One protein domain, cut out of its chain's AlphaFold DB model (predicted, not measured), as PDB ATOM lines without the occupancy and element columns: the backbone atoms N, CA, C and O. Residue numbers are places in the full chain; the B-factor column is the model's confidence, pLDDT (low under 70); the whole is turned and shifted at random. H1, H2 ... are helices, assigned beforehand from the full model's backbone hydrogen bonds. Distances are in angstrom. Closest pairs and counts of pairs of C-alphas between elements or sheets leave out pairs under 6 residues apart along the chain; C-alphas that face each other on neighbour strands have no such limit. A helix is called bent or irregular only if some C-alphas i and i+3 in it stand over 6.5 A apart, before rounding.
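Overview. This is residues 144 to 275 and 284 to 306 of the 308 residues of an uncharacterized protein of Corynebacterium glucuronolyticum ATCC 51866 (UniProt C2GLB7). Five long helices make an elongated body with H3 at its core: H2 and H6 pack on H3, H7 runs alongside, and H8 packs on H7. At one end of the longest axis a small head is formed by H1 and H4, side by side, with the very short H5 near them. The printed part has 155 residues, with eight named helices, H1 to H8 in chain order, and no named strand; its class is all helix. It is compact, with a radius of gyration of the C-alphas of 16.1 A and spans of 52 by 32 by 26 A.

Arrangement. The longest helix, H8, residues 286 to 306, touches H7, residues 246 to 264, closest at the C-alphas of Ser 303 and Ala 250, 4.9 A apart. They run opposite ways at a shallow tilt of 34 degrees, only just short of steep. H7 touches H3, residues 184 to 199, closest at the C-alphas of Ile 258 and Ile 199, 7.1 A apart; they run the same way at a shallow tilt of 18 degrees. H3 and H7 are the hubs, touching three helices each. H6, residues 225 to 242, touches H3, with the C-alphas of Gly 231 and Ser 192 closest at 4.1 A, opposite ways at a shallow tilt of 20 degrees. With residues 232 to 239 alone H6 touches H7, closest at the C-alphas of Ala 239 and Leu 247, 5.7 A apart; the two form a helical hairpin. H3, H6 and H7 are an up and down bundle, each running against the one before it. H2, residues 161 to 177, makes a helical hairpin with H3 at a steep tilt of 43 degrees, the C-alphas of Ala 167 and Gly 190 being closest at 3.9 A. H1, residues 146 to 155, touches H4, residues 207 to 215, closest at the C-alphas of Tyr 149 and Arg 213, 6.1 A apart, opposite ways at a shallow tilt of 20 degrees. H5, residues 220 to 223, is close to both but not clearly touching; its closest C-alphas to H1 are those of Gly 223 and Leu 150, 7.7 A apart. Each O i to N i+4 pair is within hydrogen-bond range in H1, H2, H4, H7 and H8; H3 has 10 of 12 and H6 13 of 14, and H5 is too short for such a pair.

Along the chain. H1 begins at C-alpha 146 (21.941, -49.024, -36.922), and H8, 30.2 A long, ends at C-alpha 306 (58.785, -57.275, -49.664). H2 measures 24.1 A, H3 24.0 A, H6 24.9 A and H7 26.8 A. H3 is only just irregular: C-alphas 195 and 198 are 6.55 A apart.

Size, cuts and confidence. The two C-alphas farthest apart, those of Gly 180 and Thr 215, are 52.3 A apart. Residues 276 to 283 are not printed, and C-alphas 275 and 284 stand 14.9 A apart across this cut, which lies in the link from H7 to H8. Of the links that are printed whole, none is long. Mean pLDDT of the printed part is 79.0, with low confidence at, among others, residues 203 to 208, 265 to 275 and 284 to 286.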
ATOM      1  N   GLU A 144      15.989 -45.165 -38.057       78.12
ATOM      2  CA  GLU A 144      16.208 -45.497 -36.647       78.12
ATOM      3  C   GLU A 144      17.239 -46.629 -36.492       78.12
ATOM      4  O   GLU A 144      17.510 -47.390 -37.421       78.12
ATOM      5  N   GLY A 145      17.843 -46.750 -35.307       76.31
ATOM      6  CA  GLY A 145      18.784 -47.833 -35.011       76.31
ATOM      7  C   GLY A 145      20.067 -47.803 -35.867       76.31
ATOM      8  O   GLY A 145      20.579 -46.727 -36.191       76.31
ATOM      9  N   PRO A 146      20.649 -48.964 -36.231       76.25
ATOM     10  CA  PRO A 146      21.941 -49.024 -36.922       76.25
ATOM     11  C   PRO A 146      21.988 -48.353 -38.298       76.25
ATOM     12  O   PRO A 146      23.038 -47.860 -38.721       76.25
ATOM     13  N   THR A 147      20.854 -48.303 -38.994       79.88
ATOM     14  CA  THR A 147      20.731 -47.669 -40.310       79.88
ATOM     15  C   THR A 147      20.767 -46.145 -40.210       79.88
ATOM     16  O   THR A 147      21.308 -45.509 -41.115       79.88
ATOM     17  N   ALA A 148      20.336 -45.561 -39.083       77.31
ATOM     18  CA  ALA A 148      20.481 -44.132 -38.785       77.31
ATOM     19  C   ALA A 148      21.949 -43.687 -38.840       77.31
ATOM     20  O   ALA A 148      22.286 -42.632 -39.379       77.31
ATOM     21  N   TYR A 149      22.848 -44.524 -38.315       77.31
ATOM     22  CA  TYR A 149      24.281 -44.248 -38.304       77.31
ATOM     23  C   TYR A 149      24.888 -44.290 -39.713       77.31
ATOM     24  O   TYR A 149      25.665 -43.405 -40.076       77.31
ATOM     25  N   LEU A 150      24.513 -45.281 -40.530       74.69
ATOM     26  CA  LEU A 150      24.965 -45.377 -41.922       74.69
ATOM     27  C   LEU A 150      24.420 -44.229 -42.776       74.69
ATOM     28  O   LEU A 150      25.187 -43.591 -43.494       74.69
ATOM     29  N   GLU A 151      23.129 -43.917 -42.654       78.75
ATOM     30  CA  GLU A 151      22.502 -42.790 -43.347       78.75
ATOM     31  C   GLU A 151      23.191 -41.468 -42.990       78.75
ATOM     32  O   GLU A 151      23.518 -40.671 -43.873       78.75
ATOM     33  N   PHE A 152      23.468 -41.256 -41.703       76.38
ATOM     34  CA  PHE A 152      24.171 -40.075 -41.222       76.38
ATOM     35  C   PHE A 152      25.576 -39.940 -41.831       76.38
ATOM     36  O   PHE A 152      25.964 -38.846 -42.250       76.38
ATOM     37  N   LEU A 153      26.331 -41.041 -41.923       74.44
ATOM     38  CA  LEU A 153      27.652 -41.045 -42.557       74.44
ATOM     39  C   LEU A 153      27.565 -40.766 -44.062       74.44
ATOM     40  O   LEU A 153      28.318 -39.932 -44.563       74.44
ATOM     41  N   VAL A 154      26.625 -41.401 -44.771       73.19
ATOM     42  CA  VAL A 154      26.444 -41.232 -46.221       73.19
ATOM     43  C   VAL A 154      26.054 -39.798 -46.568       73.19
ATOM     44  O   VAL A 154      26.661 -39.186 -47.442       73.19
ATOM     45  N   ARG A 155      25.102 -39.205 -45.839       70.81
ATOM     46  CA  ARG A 155      24.660 -37.818 -46.074       70.81
ATOM     47  C   ARG A 155      25.739 -36.770 -45.798       70.81
ATOM     48  O   ARG A 155      25.615 -35.629 -46.239       70.81
ATOM     49  N   ARG A 156      26.786 -37.134 -45.052       69.81
ATOM     50  CA  ARG A 156      27.933 -36.270 -44.745       69.81
ATOM     51  C   ARG A 156      29.157 -36.548 -45.614       69.81
ATOM     52  O   ARG A 156      30.164 -35.855 -45.439       69.81
ATOM     53  N   LEU A 157      29.078 -37.497 -46.550       66.75
ATOM     54  CA  LEU A 157      30.128 -37.708 -47.541       66.75
ATOM     55  C   LEU A 157      30.333 -36.415 -48.332       66.75
ATOM     56  O   LEU A 157      29.433 -35.893 -48.985       66.75
ATOM     57  N   ARG A 158      31.543 -35.875 -48.235       69.44
ATOM     58  CA  ARG A 158      32.020 -34.789 -49.090       69.44
ATOM     59  C   ARG A 158      32.900 -35.381 -50.175       69.44
ATOM     60  O   ARG A 158      33.389 -36.500 -50.028       69.44
ATOM     61  N   PHE A 159      33.139 -34.602 -51.229       69.69
ATOM     62  CA  PHE A 159      34.120 -34.971 -52.241       69.69
ATOM     63  C   PHE A 159      35.458 -35.314 -51.555       69.69
ATOM     64  O   PHE A 159      35.979 -34.481 -50.801       69.69
ATOM     65  N   PRO A 160      35.991 -36.533 -51.740       75.38
ATOM     66  CA  PRO A 160      37.082 -37.037 -50.922       75.38
ATOM     67  C   PRO A 160      38.431 -36.536 -51.458       75.38
ATOM     68  O   PRO A 160      39.214 -37.304 -52.008       75.38
ATOM     69  N   ILE A 161      38.711 -35.239 -51.286       74.69
ATOM     70  CA  ILE A 161      39.934 -34.585 -51.794       74.69
ATOM     71  C   ILE A 161      41.184 -35.360 -51.371       74.69
ATOM     72  O   ILE A 161      42.017 -35.655 -52.214       74.69
ATOM     73  N   ASN A 162      41.279 -35.768 -50.102       72.12
ATOM     74  CA  ASN A 162      42.438 -36.510 -49.598       72.12
ATOM     75  C   ASN A 162      42.646 -37.839 -50.338       72.12
ATOM     76  O   ASN A 162      43.778 -38.199 -50.632       72.12
ATOM     77  N   VAL A 163      41.564 -38.539 -50.694       82.69
ATOM     78  CA  VAL A 163      41.633 -39.788 -51.470       82.69
ATOM     79  C   VAL A 163      42.173 -39.517 -52.867       82.69
ATOM     80  O   VAL A 163      43.060 -40.230 -53.322       82.69
ATOM     81  N   VAL A 164      41.677 -38.464 -53.525       83.31
ATOM     82  CA  VAL A 164      42.145 -38.055 -54.856       83.31
ATOM     83  C   VAL A 164      43.616 -37.646 -54.807       83.31
ATOM     84  O   VAL A 164      44.397 -38.088 -55.644       83.31
ATOM     85  N   THR A 165      44.021 -36.859 -53.810       81.25
ATOM     86  CA  THR A 165      45.414 -36.443 -53.636       81.25
ATOM     87  C   THR A 165      46.326 -37.648 -53.416       81.25
ATOM     88  O   THR A 165      47.326 -37.774 -54.115       81.25
ATOM     89  N   CYS A 166      45.976 -38.566 -52.507       83.50
ATOM     90  CA  CYS A 166      46.754 -39.787 -52.280       83.50
ATOM     91  C   CYS A 166      46.823 -40.666 -53.535       83.50
ATOM     92  O   CYS A 166      47.894 -41.184 -53.843       83.50
ATOM     93  N   ALA A 167      45.719 -40.798 -54.279       84.81
ATOM     94  CA  ALA A 167      45.689 -41.519 -55.547       84.81
ATOM     95  C   ALA A 167      46.674 -40.914 -56.551       84.81
ATOM     96  O   ALA A 167      47.548 -41.619 -57.040       84.81
ATOM     97  N   VAL A 168      46.588 -39.604 -56.803       85.19
ATOM     98  CA  VAL A 168      47.462 -38.900 -57.755       85.19
ATOM     99  C   VAL A 168      48.930 -38.995 -57.339       85.19
ATOM    100  O   VAL A 168      49.771 -39.340 -58.165       85.19
ATOM    101  N   VAL A 169      49.244 -38.742 -56.065       82.12
ATOM    102  CA  VAL A 169      50.622 -38.806 -55.554       82.12
ATOM    103  C   VAL A 169      51.194 -40.216 -55.694       82.12
ATOM    104  O   VAL A 169      52.307 -40.364 -56.196       82.12
ATOM    105  N   ALA A 170      50.441 -41.254 -55.318       80.81
ATOM    106  CA  ALA A 170      50.883 -42.638 -55.469       80.81
ATOM    107  C   ALA A 170      51.021 -43.047 -56.943       80.81
ATOM    108  O   ALA A 170      51.964 -43.752 -57.288       80.81
ATOM    109  N   GLY A 171      50.129 -42.573 -57.818       80.69
ATOM    110  CA  GLY A 171      50.220 -42.787 -59.261       80.69
ATOM    111  C   GLY A 171      51.502 -42.213 -59.857       80.69
ATOM    112  O   GLY A 171      52.218 -42.918 -60.564       80.69
ATOM    113  N   ILE A 172      51.826 -40.958 -59.525       76.94
ATOM    114  CA  ILE A 172      53.065 -40.301 -59.968       76.94
ATOM    115  C   ILE A 172      54.286 -41.027 -59.394       76.94
ATOM    116  O   ILE A 172      55.208 -41.349 -60.138       76.94
ATOM    117  N   ALA A 173      54.291 -41.327 -58.092       74.38
ATOM    118  CA  ALA A 173      55.409 -42.011 -57.448       74.38
ATOM    119  C   ALA A 173      55.648 -43.410 -58.040       74.38
ATOM    120  O   ALA A 173      56.778 -43.746 -58.384       74.38
ATOM    121  N   GLY A 174      54.587 -44.200 -58.228       69.38
ATOM    122  CA  GLY A 174      54.666 -45.531 -58.831       69.38
ATOM    123  C   GLY A 174      55.192 -45.501 -60.266       69.38
ATOM    124  O   GLY A 174      56.025 -46.328 -60.629       69.38
ATOM    125  N   PHE A 175      54.785 -44.507 -61.063       70.62
ATOM    126  CA  PHE A 175      55.303 -44.307 -62.421       70.62
ATOM    127  C   PHE A 175      56.793 -43.984 -62.453       70.62
ATOM    128  O   PHE A 175      57.524 -44.519 -63.283       70.62
ATOM    129  N   VAL A 176      57.236 -43.100 -61.556       71.00
ATOM    130  CA  VAL A 176      58.638 -42.682 -61.470       71.00
ATOM    131  C   VAL A 176      59.527 -43.847 -61.037       71.00
ATOM    132  O   VAL A 176      60.627 -43.997 -61.560       71.00
ATOM    133  N   VAL A 177      59.057 -44.676 -60.102       66.31
ATOM    134  CA  VAL A 177      59.826 -45.820 -59.584       66.31
ATOM    135  C   VAL A 177      59.842 -46.992 -60.568       66.31
ATOM    136  O   VAL A 177      60.859 -47.671 -60.688       66.31
ATOM    137  N   MET A 178      58.744 -47.235 -61.287       68.56
ATOM    138  CA  MET A 178      58.620 -48.338 -62.247       68.56
ATOM    139  C   MET A 178      58.167 -47.838 -63.626       68.56
ATOM    140  O   MET A 178      57.031 -48.107 -64.046       68.56
ATOM    141  N   PRO A 179      59.041 -47.122 -64.356       64.75
ATOM    142  CA  PRO A 179      58.717 -46.617 -65.682       64.75
ATOM    143  C   PRO A 179      58.381 -47.779 -66.630       64.75
ATOM    144  O   PRO A 179      59.072 -48.795 -66.667       64.75
ATOM    145  N   GLY A 180      57.284 -47.644 -67.382       66.81
ATOM    146  CA  GLY A 180      56.782 -48.672 -68.306       66.81
ATOM    147  C   GLY A 180      55.676 -49.576 -67.746       66.81
ATOM    148  O   GLY A 180      55.080 -50.346 -68.498       66.81
ATOM    149  N   ARG A 181      55.338 -49.469 -66.453       76.38
ATOM    150  CA  ARG A 181      54.146 -50.113 -65.873       76.38
ATOM    151  C   ARG A 181      52.921 -49.197 -65.973       76.38
ATOM    152  O   ARG A 181      53.040 -47.974 -66.006       76.38
ATOM    153  N   SER A 182      51.727 -49.797 -66.014       84.75
ATOM    154  CA  SER A 182      50.461 -49.049 -66.018       84.75
ATOM    155  C   SER A 182      50.340 -48.164 -64.775       84.75
ATOM    156  O   SER A 182      50.682 -48.583 -63.671       84.75
ATOM    157  N   LEU A 183      49.812 -46.950 -64.952       88.12
ATOM    158  CA  LEU A 183      49.524 -46.000 -63.870       88.12
ATOM    159  C   LEU A 183      48.359 -46.451 -62.983       88.12
ATOM    160  O   LEU A 183      48.292 -46.103 -61.803       88.12
ATOM    161  N   LEU A 184      47.420 -47.208 -63.557       90.25
ATOM    162  CA  LEU A 184      46.135 -47.510 -62.934       90.25
ATOM    163  C   LEU A 184      46.258 -48.254 -61.588       90.25
ATOM    164  O   LEU A 184      45.615 -47.813 -60.634       90.25
ATOM    165  N   PRO A 185      47.087 -49.309 -61.438       89.25
ATOM    166  CA  PRO A 185      47.245 -49.995 -60.154       89.25
ATOM    167  C   PRO A 185      47.762 -49.077 -59.044       89.25
ATOM    168  O   PRO A 185      47.310 -49.166 -57.906       89.25
ATOM    169  N   TRP A 186      48.661 -48.149 -59.376       87.81
ATOM    170  CA  TRP A 186      49.248 -47.216 -58.415       87.81
ATOM    171  C   TRP A 186      48.263 -46.128 -57.980       87.81
ATOM    172  O   TRP A 186      48.194 -45.800 -56.795       87.81
ATOM    173  N   LEU A 187      47.438 -45.630 -58.908       91.50
ATOM    174  CA  LEU A 187      46.321 -44.735 -58.584       91.50
ATOM    175  C   LEU A 187      45.326 -45.416 -57.631       91.50
ATOM    176  O   LEU A 187      44.901 -44.814 -56.644       91.50
ATOM    177  N   LEU A 188      44.981 -46.680 -57.898       93.38
ATOM    178  CA  LEU A 188      44.066 -47.468 -57.069       93.38
ATOM    179  C   LEU A 188      44.666 -47.784 -55.688       93.38
ATOM    180  O   LEU A 188      43.976 -47.651 -54.678       93.38
ATOM    181  N   ALA A 189      45.956 -48.118 -55.614       89.69
ATOM    182  CA  ALA A 189      46.658 -48.304 -54.344       89.69
ATOM    183  C   ALA A 189      46.674 -47.009 -53.509       89.69
ATOM    184  O   ALA A 189      46.366 -47.034 -52.316       89.69
ATOM    185  N   GLY A 190      46.933 -45.858 -54.138       89.56
ATOM    186  CA  GLY A 190      46.857 -44.556 -53.473       89.56
ATOM    187  C   GLY A 190      45.445 -44.184 -53.018       89.56
ATOM    188  O   GLY A 190      45.272 -43.666 -51.913       89.56
ATOM    189  N   ALA A 191      44.422 -44.497 -53.819       91.62
ATOM    190  CA  ALA A 191      43.027 -44.323 -53.425       91.62
ATOM    191  C   ALA A 191      42.687 -45.198 -52.207       91.62
ATOM    192  O   ALA A 191      42.095 -44.714 -51.241       91.62
ATOM    193  N   SER A 192      43.125 -46.460 -52.206       93.19
ATOM    194  CA  SER A 192      42.964 -47.366 -51.067       93.19
ATOM    195  C   SER A 192      43.593 -46.799 -49.794       93.19
ATOM    196  O   SER A 192      42.924 -46.722 -48.756       93.19
ATOM    197  N   PHE A 193      44.837 -46.318 -49.880       89.12
ATOM    198  CA  PHE A 193      45.525 -45.676 -48.764       89.12
ATOM    199  C   PHE A 193      44.751 -44.452 -48.260       89.12
ATOM    200  O   PHE A 193      44.445 -44.365 -47.071       89.12
ATOM    201  N   GLY A 194      44.356 -43.546 -49.158       85.94
ATOM    202  CA  GLY A 194      43.654 -42.312 -48.799       85.94
ATOM    203  C   GLY A 194      42.278 -42.537 -48.162       85.94
ATOM    204  O   GLY A 194      41.856 -41.745 -47.320       85.94
ATOM    205  N   VAL A 195      41.572 -43.618 -48.523       88.50
ATOM    206  CA  VAL A 195      40.294 -43.987 -47.887       88.50
ATOM    207  C   VAL A 195      40.528 -44.633 -46.519       88.50
ATOM    208  O   VAL A 195      39.778 -44.371 -45.574       88.50
ATOM    209  N   THR A 196      41.558 -45.473 -46.406       88.69
ATOM    210  CA  THR A 196      41.856 -46.259 -45.199       88.69
ATOM    211  C   THR A 196      42.485 -45.402 -44.101       88.69
ATOM    212  O   THR A 196      42.106 -45.518 -42.937       88.69
ATOM    213  N   PHE A 197      43.403 -44.500 -44.456       84.94
ATOM    214  CA  PHE A 197      44.180 -43.692 -43.514       84.94
ATOM    215  C   PHE A 197      43.314 -42.960 -42.467       84.94
ATOM    216  O   PHE A 197      43.571 -43.118 -41.273       84.94
ATOM    217  N   PRO A 198      42.211 -42.276 -42.837       82.06
ATOM    218  CA  PRO A 198      41.337 -41.594 -41.884       82.06
ATOM    219  C   PRO A 198      40.661 -42.488 -40.823       82.06
ATOM    220  O   PRO A 198      39.951 -41.974 -39.957       82.06
ATOM    221  N   ILE A 199      40.795 -43.819 -40.877       84.31
ATOM    222  CA  ILE A 199      40.322 -44.725 -39.815       84.31
ATOM    223  C   ILE A 199      41.055 -44.461 -38.491       84.31
ATOM    224  O   ILE A 199      40.444 -44.620 -37.430       84.31
ATOM    225  N   ILE A 200      42.316 -44.010 -38.541       82.12
ATOM    226  CA  ILE A 200      43.123 -43.692 -37.353       82.12
ATOM    227  C   ILE A 200      42.436 -42.660 -36.445       82.12
ATOM    228  O   ILE A 200      42.428 -42.812 -35.226       82.12
ATOM    229  N   TYR A 201      41.753 -41.689 -37.052       74.25
ATOM    230  CA  TYR A 201      41.098 -40.569 -36.375       74.25
ATOM    231  C   TYR A 201      39.642 -40.831 -35.987       74.25
ATOM    232  O   TYR A 201      38.904 -39.961 -35.510       74.25
ATOM    233  N   ARG A 202      39.155 -42.048 -36.229       72.88
ATOM    234  CA  ARG A 202      37.741 -42.331 -36.042       72.88
ATOM    235  C   ARG A 202      37.337 -42.210 -34.568       72.88
ATOM    236  O   ARG A 202      37.927 -42.838 -33.690       72.88
ATOM    237  N   GLU A 203      36.241 -41.483 -34.341       66.12
ATOM    238  CA  GLU A 203      35.695 -41.087 -33.029       66.12
ATOM    239  C   GLU A 203      36.468 -39.987 -32.282       66.12
ATOM    240  O   GLU A 203      35.992 -39.571 -31.223       66.12
ATOM    241  N   CYS A 204      37.591 -39.503 -32.823       64.81
ATOM    242  CA  CYS A 204      38.291 -38.309 -32.336       64.81
ATOM    243  C   CYS A 204      37.717 -37.041 -32.992       64.81
ATOM    244  O   CYS A 204      37.432 -36.059 -32.318       64.81
ATOM    245  N   ASP A 205      37.436 -37.114 -34.294       60.00
ATOM    246  CA  ASP A 205      37.149 -35.932 -35.130       60.00
ATOM    247  C   ASP A 205      35.666 -35.608 -35.258       60.00
ATOM    248  O   ASP A 205      35.277 -34.507 -35.651       60.00
ATOM    249  N   ASP A 206      34.835 -36.626 -35.037       63.62
ATOM    250  CA  ASP A 206      33.443 -36.640 -35.456       63.62
ATOM    251  C   ASP A 206      32.544 -37.038 -34.287       63.62
ATOM    252  O   ASP A 206      31.880 -38.082 -34.292       63.62
ATOM    253  N   LEU A 207      32.528 -36.188 -33.252       67.69
ATOM    254  CA  LEU A 207      31.690 -36.419 -32.075       67.69
ATOM    255  C   LEU A 207      30.182 -36.554 -32.376       67.69
ATOM    256  O   LEU A 207      29.555 -37.267 -31.596       67.69
ATOM    257  N   PRO A 208      29.554 -36.011 -33.455       69.06
ATOM    258  CA  PRO A 208      28.143 -36.277 -33.692       69.06
ATOM    259  C   PRO A 208      27.951 -37.700 -34.228       69.06
ATOM    260  O   PRO A 208      27.017 -38.376 -33.816       69.06
ATOM    261  N   ALA A 209      28.865 -38.212 -35.065       71.62
ATOM    262  CA  ALA A 209      28.854 -39.617 -35.462       71.62
ATOM    263  C   ALA A 209      29.080 -40.524 -34.249       71.62
ATOM    264  O   ALA A 209      28.416 -41.549 -34.116       71.62
ATOM    265  N   LYS A 210      29.986 -40.150 -33.337       75.81
ATOM    266  CA  LYS A 210      30.198 -40.884 -32.083       75.81
ATOM    267  C   LYS A 210      28.938 -40.891 -31.213       75.81
ATOM    268  O   LYS A 210      28.565 -41.958 -30.737       75.81
ATOM    269  N   ALA A 211      28.287 -39.740 -31.037       74.81
ATOM    270  CA  ALA A 211      27.050 -39.615 -30.273       74.81
ATOM    271  C   ALA A 211      25.939 -40.486 -30.872       74.81
ATOM    272  O   ALA A 211      25.429 -41.358 -30.180       74.81
ATOM    273  N   ILE A 212      25.665 -40.356 -32.176       75.12
ATOM    274  CA  ILE A 212      24.652 -41.162 -32.877       75.12
ATOM    275  C   ILE A 212      24.966 -42.656 -32.772       75.12
ATOM    276  O   ILE A 212      24.064 -43.447 -32.533       75.12
ATOM    277  N   ARG A 213      26.238 -43.063 -32.888       82.75
ATOM    278  CA  ARG A 213      26.635 -44.470 -32.726       82.75
ATOM    279  C   ARG A 213      26.295 -45.006 -31.334       82.75
ATOM    280  O   ARG A 213      25.819 -46.132 -31.226       82.75
ATOM    281  N   ILE A 214      26.589 -44.230 -30.288       81.69
ATOM    282  CA  ILE A 214      26.311 -44.608 -28.897       81.69
ATOM    283  C   ILE A 214      24.797 -44.693 -28.680       81.69
ATOM    284  O   ILE A 214      24.327 -45.699 -28.159       81.69
ATOM    285  N   THR A 215      24.040 -43.694 -29.141       81.44
ATOM    286  CA  THR A 215      22.574 -43.662 -29.038       81.44
ATOM    287  C   THR A 215      21.918 -44.816 -29.795       81.44
ATOM    288  O   THR A 215      21.018 -45.458 -29.273       81.44
ATOM    289  N   ALA A 216      22.409 -45.134 -30.994       80.56
ATOM    290  CA  ALA A 216      21.920 -46.239 -31.814       80.56
ATOM    291  C   ALA A 216      22.481 -47.618 -31.405       80.56
ATOM    292  O   ALA A 216      22.237 -48.598 -32.104       80.56
ATOM    293  N   GLN A 217      23.269 -47.700 -30.322       83.06
ATOM    294  CA  GLN A 217      23.908 -48.928 -29.819       83.06
ATOM    295  C   GLN A 217      24.718 -49.706 -30.873       83.06
ATOM    296  O   GLN A 217      24.855 -50.927 -30.837       83.06
ATOM    297  N   VAL A 218      25.314 -48.990 -31.825       81.56
ATOM    298  CA  VAL A 218      26.064 -49.590 -32.929       81.56
ATOM    299  C   VAL A 218      27.492 -49.913 -32.489       81.56
ATOM    300  O   VAL A 218      28.183 -49.088 -31.880       81.56
ATOM    301  N   SER A 219      27.985 -51.106 -32.831       83.06
ATOM    302  CA  SER A 219      29.349 -51.514 -32.469       83.06
ATOM    303  C   SER A 219      30.406 -50.574 -33.066       83.06
ATOM    304  O   SER A 219      30.230 -49.961 -34.124       83.06
ATOM    305  N   ARG A 220      31.563 -50.469 -32.404       77.25
ATOM    306  CA  ARG A 220      32.681 -49.664 -32.919       77.25
ATOM    307  C   ARG A 220      33.126 -50.110 -34.309       77.25
ATOM    308  O   ARG A 220      33.536 -49.252 -35.081       77.25
ATOM    309  N   LEU A 221      33.029 -51.393 -34.652       77.25
ATOM    310  CA  LEU A 221      33.484 -51.922 -35.942       77.25
ATOM    311  C   LEU A 221      32.666 -51.373 -37.121       77.25
ATOM    312  O   LEU A 221      33.224 -51.104 -38.181       77.25
ATOM    313  N   TRP A 222      31.379 -51.088 -36.912       76.88
ATOM    314  CA  TRP A 222      30.457 -50.713 -37.987       76.88
ATOM    315  C   TRP A 222      30.804 -49.435 -38.737       76.88
ATOM    316  O   TRP A 222      30.572 -49.361 -39.932       76.88
ATOM    317  N   GLY A 223      31.392 -48.428 -38.101       72.25
ATOM    318  CA  GLY A 223      31.827 -47.241 -38.855       72.25
ATOM    319  C   GLY A 223      33.252 -47.332 -39.395       72.25
ATOM    320  O   GLY A 223      33.755 -46.337 -39.903       72.25
ATOM    321  N   ILE A 224      33.932 -48.475 -39.245       80.38
ATOM    322  CA  ILE A 224      35.182 -48.734 -39.971       80.38
ATOM    323  C   ILE A 224      34.817 -49.140 -41.393       80.38
ATOM    324  O   ILE A 224      35.443 -48.675 -42.341       80.38
ATOM    325  N   LEU A 225      33.762 -49.952 -41.532       83.81
ATOM    326  CA  LEU A 225      33.309 -50.529 -42.795       83.81
ATOM    327  C   LEU A 225      33.157 -49.505 -43.932       83.81
ATOM    328  O   LEU A 225      33.696 -49.777 -45.000       83.81
ATOM    329  N   PRO A 226      32.560 -48.307 -43.742       80.00
ATOM    330  CA  PRO A 226      32.411 -47.332 -44.824       80.00
ATOM    331  C   PRO A 226      33.734 -46.822 -45.409       80.00
ATOM    332  O   PRO A 226      33.728 -46.216 -46.474       80.00
ATOM    333  N   ARG A 227      34.862 -47.037 -44.720       84.62
ATOM    334  CA  ARG A 227      36.211 -46.715 -45.208       84.62
ATOM    335  C   ARG A 227      37.009 -47.971 -45.566       84.62
ATOM    336  O   ARG A 227      37.610 -48.027 -46.631       84.62
ATOM    337  N   ALA A 228      36.971 -49.003 -44.729       86.81
ATOM    338  CA  ALA A 228      37.697 -50.241 -44.996       86.81
ATOM    339  C   ALA A 228      37.176 -50.980 -46.237       86.81
ATOM    340  O   ALA A 228      37.987 -51.481 -47.005       86.81
ATOM    341  N   VAL A 229      35.858 -51.015 -46.476       90.19
ATOM    342  CA  VAL A 229      35.286 -51.733 -47.630       90.19
ATOM    343  C   VAL A 229      35.688 -51.076 -48.956       90.19
ATOM    344  O   VAL A 229      36.282 -51.773 -49.776       90.19
ATOM    345  N   PRO A 230      35.488 -49.759 -49.185       90.38
ATOM    346  CA  PRO A 230      35.965 -49.144 -50.423       90.38
ATOM    347  C   PRO A 230      37.493 -49.204 -50.559       90.38
ATOM    348  O   PRO A 230      37.994 -49.429 -51.657       90.38
ATOM    349  N   GLY A 231      38.237 -49.066 -49.452       91.19
ATOM    350  CA  GLY A 231      39.692 -49.246 -49.440       91.19
ATOM    351  C   GLY A 231      40.116 -50.640 -49.915       91.19
ATOM    352  O   GLY A 231      41.009 -50.756 -50.755       91.19
ATOM    353  N   PHE A 232      39.431 -51.685 -49.448       94.06
ATOM    354  CA  PHE A 232      39.661 -53.060 -49.884       94.06
ATOM    355  C   PHE A 232      39.308 -53.264 -51.362       94.06
ATOM    356  O   PHE A 232      40.077 -53.870 -52.100       94.06
ATOM    357  N   CYS A 233      38.186 -52.713 -51.834       95.44
ATOM    358  CA  CYS A 233      37.825 -52.786 -53.249       95.44
ATOM    359  C   CYS A 233      38.898 -52.148 -54.143       95.44
ATOM    360  O   CYS A 233      39.282 -52.735 -55.152       95.44
ATOM    361  N   PHE A 234      39.428 -50.980 -53.760       95.00
ATOM    362  CA  PHE A 234      40.501 -50.327 -54.511       95.00
ATOM    363  C   PHE A 234      41.794 -51.147 -54.530       95.00
ATOM    364  O   PHE A 234      42.387 -51.292 -55.598       95.00
ATOM    365  N   ILE A 235      42.225 -51.715 -53.395       93.62
ATOM    366  CA  ILE A 235      43.462 -52.512 -53.377       93.62
ATOM    367  C   ILE A 235      43.297 -53.851 -54.096       93.62
ATOM    368  O   ILE A 235      44.229 -54.303 -54.753       93.62
ATOM    369  N   LEU A 236      42.111 -54.460 -54.030       94.88
ATOM    370  CA  LEU A 236      41.804 -55.681 -54.766       94.88
ATOM    371  C   LEU A 236      41.887 -55.432 -56.274       94.88
ATOM    372  O   LEU A 236      42.546 -56.184 -56.983       94.88
ATOM    373  N   LEU A 237      41.281 -54.343 -56.757       95.06
ATOM    374  CA  LEU A 237      41.403 -53.943 -58.159       95.06
ATOM    375  C   LEU A 237      42.860 -53.651 -58.530       95.06
ATOM    376  O   LEU A 237      43.314 -54.105 -59.576       95.06
ATOM    377  N   ALA A 238      43.611 -52.951 -57.672       91.69
ATOM    378  CA  ALA A 238      45.033 -52.702 -57.897       91.69
ATOM    379  C   ALA A 238      45.816 -54.015 -58.063       91.69
ATOM    380  O   ALA A 238      46.526 -54.167 -59.053       91.69
ATOM    381  N   ALA A 239      45.616 -54.976 -57.154       90.44
ATOM    382  CA  ALA A 239      46.244 -56.295 -57.183       90.44
ATOM    383  C   ALA A 239      45.886 -57.099 -58.436       90.44
ATOM    384  O   ALA A 239      46.759 -57.751 -59.006       90.44
ATOM    385  N   LEU A 240      44.632 -57.027 -58.892       92.38
ATOM    386  CA  LEU A 240      44.193 -57.676 -60.128       92.38
ATOM    387  C   LEU A 240      44.853 -57.047 -61.362       92.38
ATOM    388  O   LEU A 240      45.344 -57.772 -62.223       92.38
ATOM    389  N   PHE A 241      44.919 -55.713 -61.439       90.50
ATOM    390  CA  PHE A 241      45.526 -55.019 -62.581       90.50
ATOM    391  C   PHE A 241      47.056 -55.105 -62.615       90.50
ATOM    392  O   PHE A 241      47.638 -55.039 -63.696       90.50
ATOM    393  N   SER A 242      47.721 -55.226 -61.464       86.62
ATOM    394  CA  SER A 242      49.177 -55.394 -61.392       86.62
ATOM    395  C   SER A 242      49.624 -56.858 -61.333       86.62
ATOM    396  O   SER A 242      50.824 -57.115 -61.411       86.62
ATOM    397  N   ALA A 243      48.682 -57.799 -61.190       85.50
ATOM    398  CA  ALA A 243      48.932 -59.213 -60.906       85.50
ATOM    399  C   ALA A 243      49.839 -59.428 -59.675       85.50
ATOM    400  O   ALA A 243      50.711 -60.294 -59.676       85.50
ATOM    401  N   THR A 244      49.657 -58.621 -58.621       84.00
ATOM    402  CA  THR A 244      50.540 -58.612 -57.439       84.00
ATOM    403  C   THR A 244      49.742 -58.821 -56.154       84.00
ATOM    404  O   THR A 244      49.182 -57.882 -55.586       84.00
ATOM    405  N   ALA A 245      49.710 -60.059 -55.655       85.81
ATOM    406  CA  ALA A 245      49.009 -60.393 -54.412       85.81
ATOM    407  C   ALA A 245      49.602 -59.682 -53.177       85.81
ATOM    408  O   ALA A 245      48.880 -59.422 -52.211       85.81
ATOM    409  N   GLY A 246      50.882 -59.286 -53.230       84.12
ATOM    410  CA  GLY A 246      51.556 -58.518 -52.178       84.12
ATOM    411  C   GLY A 246      50.867 -57.205 -51.806       84.12
ATOM    412  O   GLY A 246      50.923 -56.795 -50.647       84.12
ATOM    413  N   LEU A 247      50.128 -56.584 -52.735       87.12
ATOM    414  CA  LEU A 247      49.333 -55.382 -52.457       87.12
ATOM    415  C   LEU A 247      48.243 -55.634 -51.402       87.12
ATOM    416  O   LEU A 247      47.995 -54.778 -50.552       87.12
ATOM    417  N   ILE A 248      47.625 -56.819 -51.413       90.81
ATOM    418  CA  ILE A 248      46.594 -57.203 -50.438       90.81
ATOM    419  C   ILE A 248      47.231 -57.383 -49.057       90.81
ATOM    420  O   ILE A 248      46.724 -56.854 -48.067       90.81
ATOM    421  N   VAL A 249      48.370 -58.078 -48.992       89.69
ATOM    422  CA  VAL A 249      49.122 -58.295 -47.744       89.69
ATOM    423  C   VAL A 249      49.570 -56.959 -47.143       89.69
ATOM    424  O   VAL A 249      49.330 -56.701 -45.962       89.69
ATOM    425  N   ALA A 250      50.133 -56.066 -47.962       87.94
ATOM    426  CA  ALA A 250      50.548 -54.728 -47.545       87.94
ATOM    427  C   ALA A 250      49.388 -53.898 -46.975       87.94
ATOM    428  O   ALA A 250      49.556 -53.175 -45.992       87.94
ATOM    429  N   TRP A 251      48.189 -54.029 -47.545       92.75
ATOM    430  CA  TRP A 251      46.999 -53.350 -47.038       92.75
ATOM    431  C   TRP A 251      46.524 -53.898 -45.686       92.75
ATOM    432  O   TRP A 251      46.133 -53.121 -44.811       92.75
ATOM    433  N   PHE A 252      46.614 -55.212 -45.458       92.38
ATOM    434  CA  PHE A 252      46.345 -55.781 -44.134       92.38
ATOM    435  C   PHE A 252      47.359 -55.302 -43.087       92.38
ATOM    436  O   PHE A 252      46.956 -54.927 -41.984       92.38
ATOM    437  N   ILE A 253      48.649 -55.234 -43.435       90.94
ATOM    438  CA  ILE A 253      49.693 -54.674 -42.558       90.94
ATOM    439  C   ILE A 253      49.383 -53.209 -42.222       90.94
ATOM    440  O   ILE A 253      49.426 -52.819 -41.053       90.94
ATOM    441  N   LEU A 254      48.992 -52.412 -43.223       90.44
ATOM    442  CA  LEU A 254      48.569 -51.024 -43.039       90.44
ATOM    443  C   LEU A 254      47.391 -50.909 -42.058       90.44
ATOM    444  O   LEU A 254      47.427 -50.075 -41.152       90.44
ATOM    445  N   LEU A 255      46.360 -51.748 -42.202       90.19
ATOM    446  CA  LEU A 255      45.225 -51.762 -41.277       90.19
ATOM    447  C   LEU A 255      45.661 -52.076 -39.846       90.19
ATOM    448  O   LEU A 255      45.267 -51.362 -38.922       90.19
ATOM    449  N   VAL A 256      46.475 -53.117 -39.656       90.62
ATOM    450  CA  VAL A 256      46.991 -53.497 -38.332       90.62
ATOM    451  C   VAL A 256      47.763 -52.336 -37.708       90.62
ATOM    452  O   VAL A 256      47.509 -51.989 -36.554       90.62
ATOM    453  N   ALA A 257      48.632 -51.676 -38.475       89.56
ATOM    454  CA  ALA A 257      49.369 -50.508 -38.008       89.56
ATOM    455  C   ALA A 257      48.432 -49.366 -37.593       89.56
ATOM    456  O   ALA A 257      48.566 -48.839 -36.490       89.56
ATOM    457  N   ILE A 258      47.429 -49.031 -38.412       88.50
ATOM    458  CA  ILE A 258      46.419 -48.013 -38.081       88.50
ATOM    459  C   ILE A 258      45.718 -48.339 -36.755       88.50
ATOM    460  O   ILE A 258      45.529 -47.452 -35.920       88.50
ATOM    461  N   PHE A 259      45.353 -49.604 -36.526       87.31
ATOM    462  CA  PHE A 259      44.724 -50.028 -35.275       87.31
ATOM    463  C   PHE A 259      45.657 -49.932 -34.068       87.31
ATOM    464  O   PHE A 259      45.210 -49.504 -33.001       87.31
ATOM    465  N   LEU A 260      46.924 -50.323 -34.222       86.50
ATOM    466  CA  LEU A 260      47.929 -50.233 -33.165       86.50
ATOM    467  C   LEU A 260      48.210 -48.779 -32.801       86.50
ATOM    468  O   LEU A 260      48.110 -48.412 -31.631       86.50
ATOM    469  N   ILE A 261      48.463 -47.931 -33.798       84.12
ATOM    470  CA  ILE A 261      48.729 -46.512 -33.577       84.12
ATOM    471  C   ILE A 261      47.539 -45.855 -32.893       84.12
ATOM    472  O   ILE A 261      47.731 -45.163 -31.903       84.12
ATOM    473  N   ARG A 262      46.308 -46.128 -33.336       79.56
ATOM    474  CA  ARG A 262      45.104 -45.588 -32.691       79.56
ATOM    475  C   ARG A 262      44.995 -45.957 -31.204       79.56
ATOM    476  O   ARG A 262      44.376 -45.219 -30.445       79.56
ATOM    477  N   ARG A 263      45.529 -47.110 -30.781       79.06
ATOM    478  CA  ARG A 263      45.529 -47.523 -29.366       79.06
ATOM    479  C   ARG A 263      46.638 -46.863 -28.553       79.06
ATOM    480  O   ARG A 263      46.435 -46.625 -27.369       79.06
ATOM    481  N   ILE A 264      47.793 -46.627 -29.170       77.19
ATOM    482  CA  ILE A 264      49.008 -46.157 -28.489       77.19
ATOM    483  C   ILE A 264      49.084 -44.625 -28.494       77.19
ATOM    484  O   ILE A 264      49.542 -44.020 -27.529       77.19
ATOM    485  N   VAL A 265      48.614 -43.994 -29.568       68.31
ATOM    486  CA  VAL A 265      48.753 -42.565 -29.831       68.31
ATOM    487  C   VAL A 265      47.369 -41.952 -30.009       68.31
ATOM    488  O   VAL A 265      46.617 -42.307 -30.917       68.31
ATOM    489  N   THR A 266      47.032 -40.998 -29.143       65.94
ATOM    490  CA  THR A 266      45.829 -40.180 -29.326       65.94
ATOM    491  C   THR A 266      46.186 -39.023 -30.245       65.94
ATOM    492  O   THR A 266      46.872 -38.094 -29.829       65.94
ATOM    493  N   ILE A 267      45.759 -39.106 -31.503       64.06
ATOM    494  CA  ILE A 267      45.983 -38.055 -32.495       64.06
ATOM    495  C   ILE A 267      44.634 -37.432 -32.826       64.06
ATOM    496  O   ILE A 267      43.701 -38.127 -33.230       64.06
ATOM    497  N   GLU A 268      44.542 -36.123 -32.623       65.81
ATOM    498  CA  GLU A 268      43.419 -35.307 -33.071       65.81
ATOM    499  C   GLU A 268      43.719 -34.756 -34.476       65.81
ATOM    500  O   GLU A 268      44.883 -34.514 -34.808       65.81
ATOM    501  N   PRO A 269      42.702 -34.572 -35.326       59.47
ATOM    502  CA  PRO A 269      42.890 -34.194 -36.717       59.47
ATOM    503  C   PRO A 269      43.236 -32.709 -36.798       59.47
ATOM    504  O   PRO A 269      42.663 -31.883 -36.083       59.47
ATOM    505  N   SER A 270      44.083 -32.310 -37.744       55.56
ATOM    506  CA  SER A 270      44.336 -30.879 -37.978       55.56
ATOM    507  C   SER A 270      43.079 -30.121 -38.446       55.56
ATOM    508  O   SER A 270      42.940 -28.913 -38.225       55.56
ATOM    509  N   THR A 271      42.118 -30.829 -39.051       54.66
ATOM    510  CA  THR A 271      40.806 -30.301 -39.442       54.66
ATOM    511  C   THR A 271      39.666 -31.062 -38.774       54.66
ATOM    512  O   THR A 271      39.341 -32.179 -39.169       54.66
ATOM    513  N   PHE A 272      38.989 -30.427 -37.815       51.84
ATOM    514  CA  PHE A 272      37.770 -30.979 -37.226       51.84
ATOM    515  C   PHE A 272      36.614 -30.981 -38.233       51.84
ATOM    516  O   PHE A 272      36.313 -29.969 -38.879       51.84
ATOM    517  N   GLY A 273      35.897 -32.103 -38.317       46.88
ATOM    518  CA  GLY A 273      34.541 -32.093 -38.849       46.88
ATOM    519  C   GLY A 273      33.689 -31.206 -37.945       46.88
ATOM    520  O   GLY A 273      33.717 -31.386 -36.738       46.88
ATOM    521  N   ASN A 274      32.991 -30.215 -38.516       41.88
ATOM    522  CA  ASN A 274      32.191 -29.208 -37.801       41.88
ATOM    523  C   ASN A 274      31.581 -29.702 -36.473       41.88
ATOM    524  O   ASN A 274      30.476 -30.240 -36.458       41.88
ATOM    525  N   LEU A 275      32.285 -29.430 -35.375       45.91
ATOM    526  CA  LEU A 275      31.797 -29.497 -34.012       45.91
ATOM    527  C   LEU A 275      32.618 -28.557 -33.139       45.91
ATOM    528  O   LEU A 275      33.758 -28.827 -32.781       45.91
ATOM    529  N   PRO A 284      45.690 -29.356 -32.563       51.31
ATOM    530  CA  PRO A 284      46.658 -30.321 -33.053       51.31
ATOM    531  C   PRO A 284      47.467 -29.690 -34.186       51.31
ATOM    532  O   PRO A 284      46.938 -29.013 -35.073       51.31
ATOM    533  N   SER A 285      48.776 -29.887 -34.120       59.28
ATOM    534  CA  SER A 285      49.709 -29.516 -35.175       59.28
ATOM    535  C   SER A 285      49.453 -30.398 -36.413       59.28
ATOM    536  O   SER A 285      49.288 -31.610 -36.259       59.28
ATOM    537  N   PRO A 286      49.415 -29.867 -37.653       65.88
ATOM    538  CA  PRO A 286      49.375 -30.692 -38.870       65.88
ATOM    539  C   PRO A 286      50.624 -31.569 -39.038       65.88
ATOM    540  O   PRO A 286      50.641 -32.475 -39.867       65.88
ATOM    541  N   LEU A 287      51.669 -31.316 -38.249       71.19
ATOM    542  CA  LEU A 287      52.952 -31.992 -38.335       71.19
ATOM    543  C   LEU A 287      52.873 -33.467 -37.862       71.19
ATOM    544  O   LEU A 287      53.222 -34.336 -38.658       71.19
ATOM    545  N   PRO A 288      52.345 -33.816 -36.666       70.50
ATOM    546  CA  PRO A 288      52.049 -35.205 -36.294       70.50
ATOM    547  C   PRO A 288      51.218 -35.979 -37.325       70.50
ATOM    548  O   PRO A 288      51.553 -37.112 -37.658       70.50
ATOM    549  N   GLU A 289      50.151 -35.376 -37.859       72.81
ATOM    550  CA  GLU A 289      49.302 -36.007 -38.878       72.81
ATOM    551  C   GLU A 289      50.083 -36.293 -40.166       72.81
ATOM    552  O   GLU A 289      50.026 -37.408 -40.687       72.81
ATOM    553  N   PHE A 290      50.874 -35.329 -40.636       75.12
ATOM    554  CA  PHE A 290      51.741 -35.498 -41.797       75.12
ATOM    555  C   PHE A 290      52.756 -36.638 -41.608       75.12
ATOM    556  O   PHE A 290      52.930 -37.475 -42.493       75.12
ATOM    557  N   PHE A 291      53.384 -36.736 -40.436       74.50
ATOM    558  CA  PHE A 291      54.333 -37.814 -40.151       74.50
ATOM    559  C   PHE A 291      53.676 -39.171 -40.035       74.50
ATOM    560  O   PHE A 291      54.246 -40.159 -40.485       74.50
ATOM    561  N   MET A 292      52.469 -39.230 -39.480       79.50
ATOM    562  CA  MET A 292      51.708 -40.467 -39.488       79.50
ATOM    563  C   MET A 292      51.397 -40.932 -40.904       79.50
ATOM    564  O   MET A 292      51.509 -42.124 -41.183       79.50
ATOM    565  N   GLN A 293      51.039 -40.009 -41.801       80.25
ATOM    566  CA  GLN A 293      50.843 -40.327 -43.214       80.25
ATOM    567  C   GLN A 293      52.134 -40.853 -43.836       80.25
ATOM    568  O   GLN A 293      52.097 -41.902 -44.470       80.25
ATOM    569  N   LEU A 294      53.271 -40.183 -43.613       80.44
ATOM    570  CA  LEU A 294      54.568 -40.639 -44.118       80.44
ATOM    571  C   LEU A 294      54.967 -42.010 -43.566       80.44
ATOM    572  O   LEU A 294      55.375 -42.871 -44.335       80.44
ATOM    573  N   PHE A 295      54.828 -42.233 -42.260       83.56
ATOM    574  CA  PHE A 295      55.157 -43.503 -41.615       83.56
ATOM    575  C   PHE A 295      54.298 -44.648 -42.159       83.56
ATOM    576  O   PHE A 295      54.824 -45.691 -42.540       83.56
ATOM    577  N   LEU A 296      52.980 -44.447 -42.242       85.44
ATOM    578  CA  LEU A 296      52.058 -45.453 -42.766       85.44
ATOM    579  C   LEU A 296      52.267 -45.697 -44.263       85.44
ATOM    580  O   LEU A 296      52.155 -46.836 -44.711       85.44
ATOM    581  N   LEU A 297      52.588 -44.652 -45.030       83.12
ATOM    582  CA  LEU A 297      52.913 -44.772 -46.448       83.12
ATOM    583  C   LEU A 297      54.223 -45.536 -46.652       83.12
ATOM    584  O   LEU A 297      54.273 -46.416 -47.505       83.12
ATOM    585  N   ALA A 298      55.255 -45.239 -45.861       81.75
ATOM    586  CA  ALA A 298      56.525 -45.954 -45.889       81.75
ATOM    587  C   ALA A 298      56.323 -47.428 -45.526       81.75
ATOM    588  O   ALA A 298      56.751 -48.297 -46.275       81.75
ATOM    589  N   LEU A 299      55.584 -47.719 -44.450       83.50
ATOM    590  CA  LEU A 299      55.246 -49.087 -44.058       83.50
ATOM    591  C   LEU A 299      54.507 -49.832 -45.175       83.50
ATOM    592  O   LEU A 299      54.834 -50.981 -45.476       83.50
ATOM    593  N   PHE A 300      53.522 -49.179 -45.796       82.12
ATOM    594  CA  PHE A 300      52.785 -49.741 -46.920       82.12
ATOM    595  C   PHE A 300      53.721 -50.021 -48.100       82.12
ATOM    596  O   PHE A 300      53.772 -51.153 -48.568       82.12
ATOM    597  N   ALA A 301      54.521 -49.042 -48.527       78.62
ATOM    598  CA  ALA A 301      55.457 -49.183 -49.639       78.62
ATOM    599  C   ALA A 301      56.513 -50.275 -49.393       78.62
ATOM    600  O   ALA A 301      56.757 -51.093 -50.277       78.62
ATOM    601  N   THR A 302      57.093 -50.342 -48.191       78.81
ATOM    602  CA  THR A 302      58.035 -51.404 -47.805       78.81
ATOM    603  C   THR A 302      57.363 -52.771 -47.824       78.81
ATOM    604  O   THR A 302      57.948 -53.728 -48.319       78.81
ATOM    605  N   SER A 303      56.122 -52.871 -47.346       78.69
ATOM    606  CA  SER A 303      55.370 -54.128 -47.403       78.69
ATOM    607  C   SER A 303      55.118 -54.553 -48.849       78.69
ATOM    608  O   SER A 303      55.329 -55.711 -49.189       78.69
ATOM    609  N   VAL A 304      54.729 -53.620 -49.722       79.88
ATOM    610  CA  VAL A 304      54.581 -53.910 -51.154       79.88
ATOM    611  C   VAL A 304      55.898 -54.408 -51.735       79.88
ATOM    612  O   VAL A 304      55.888 -55.429 -52.398       79.88
ATOM    613  N   TRP A 305      57.025 -53.756 -51.446       78.12
ATOM    614  CA  TRP A 305      58.338 -54.189 -51.935       78.12
ATOM    615  C   TRP A 305      58.709 -55.609 -51.486       78.12
ATOM    616  O   TRP A 305      59.272 -56.371 -52.258       78.12
ATOM    617  N   VAL A 306      58.424 -55.964 -50.230       78.00
ATOM    618  CA  VAL A 306      58.785 -57.275 -49.664       78.00
ATOM    619  C   VAL A 306      57.910 -58.406 -50.211       78.00
ATOM    620  O   VAL A 306      58.379 -59.536 -50.312       78.00
TER     621      VAL A 306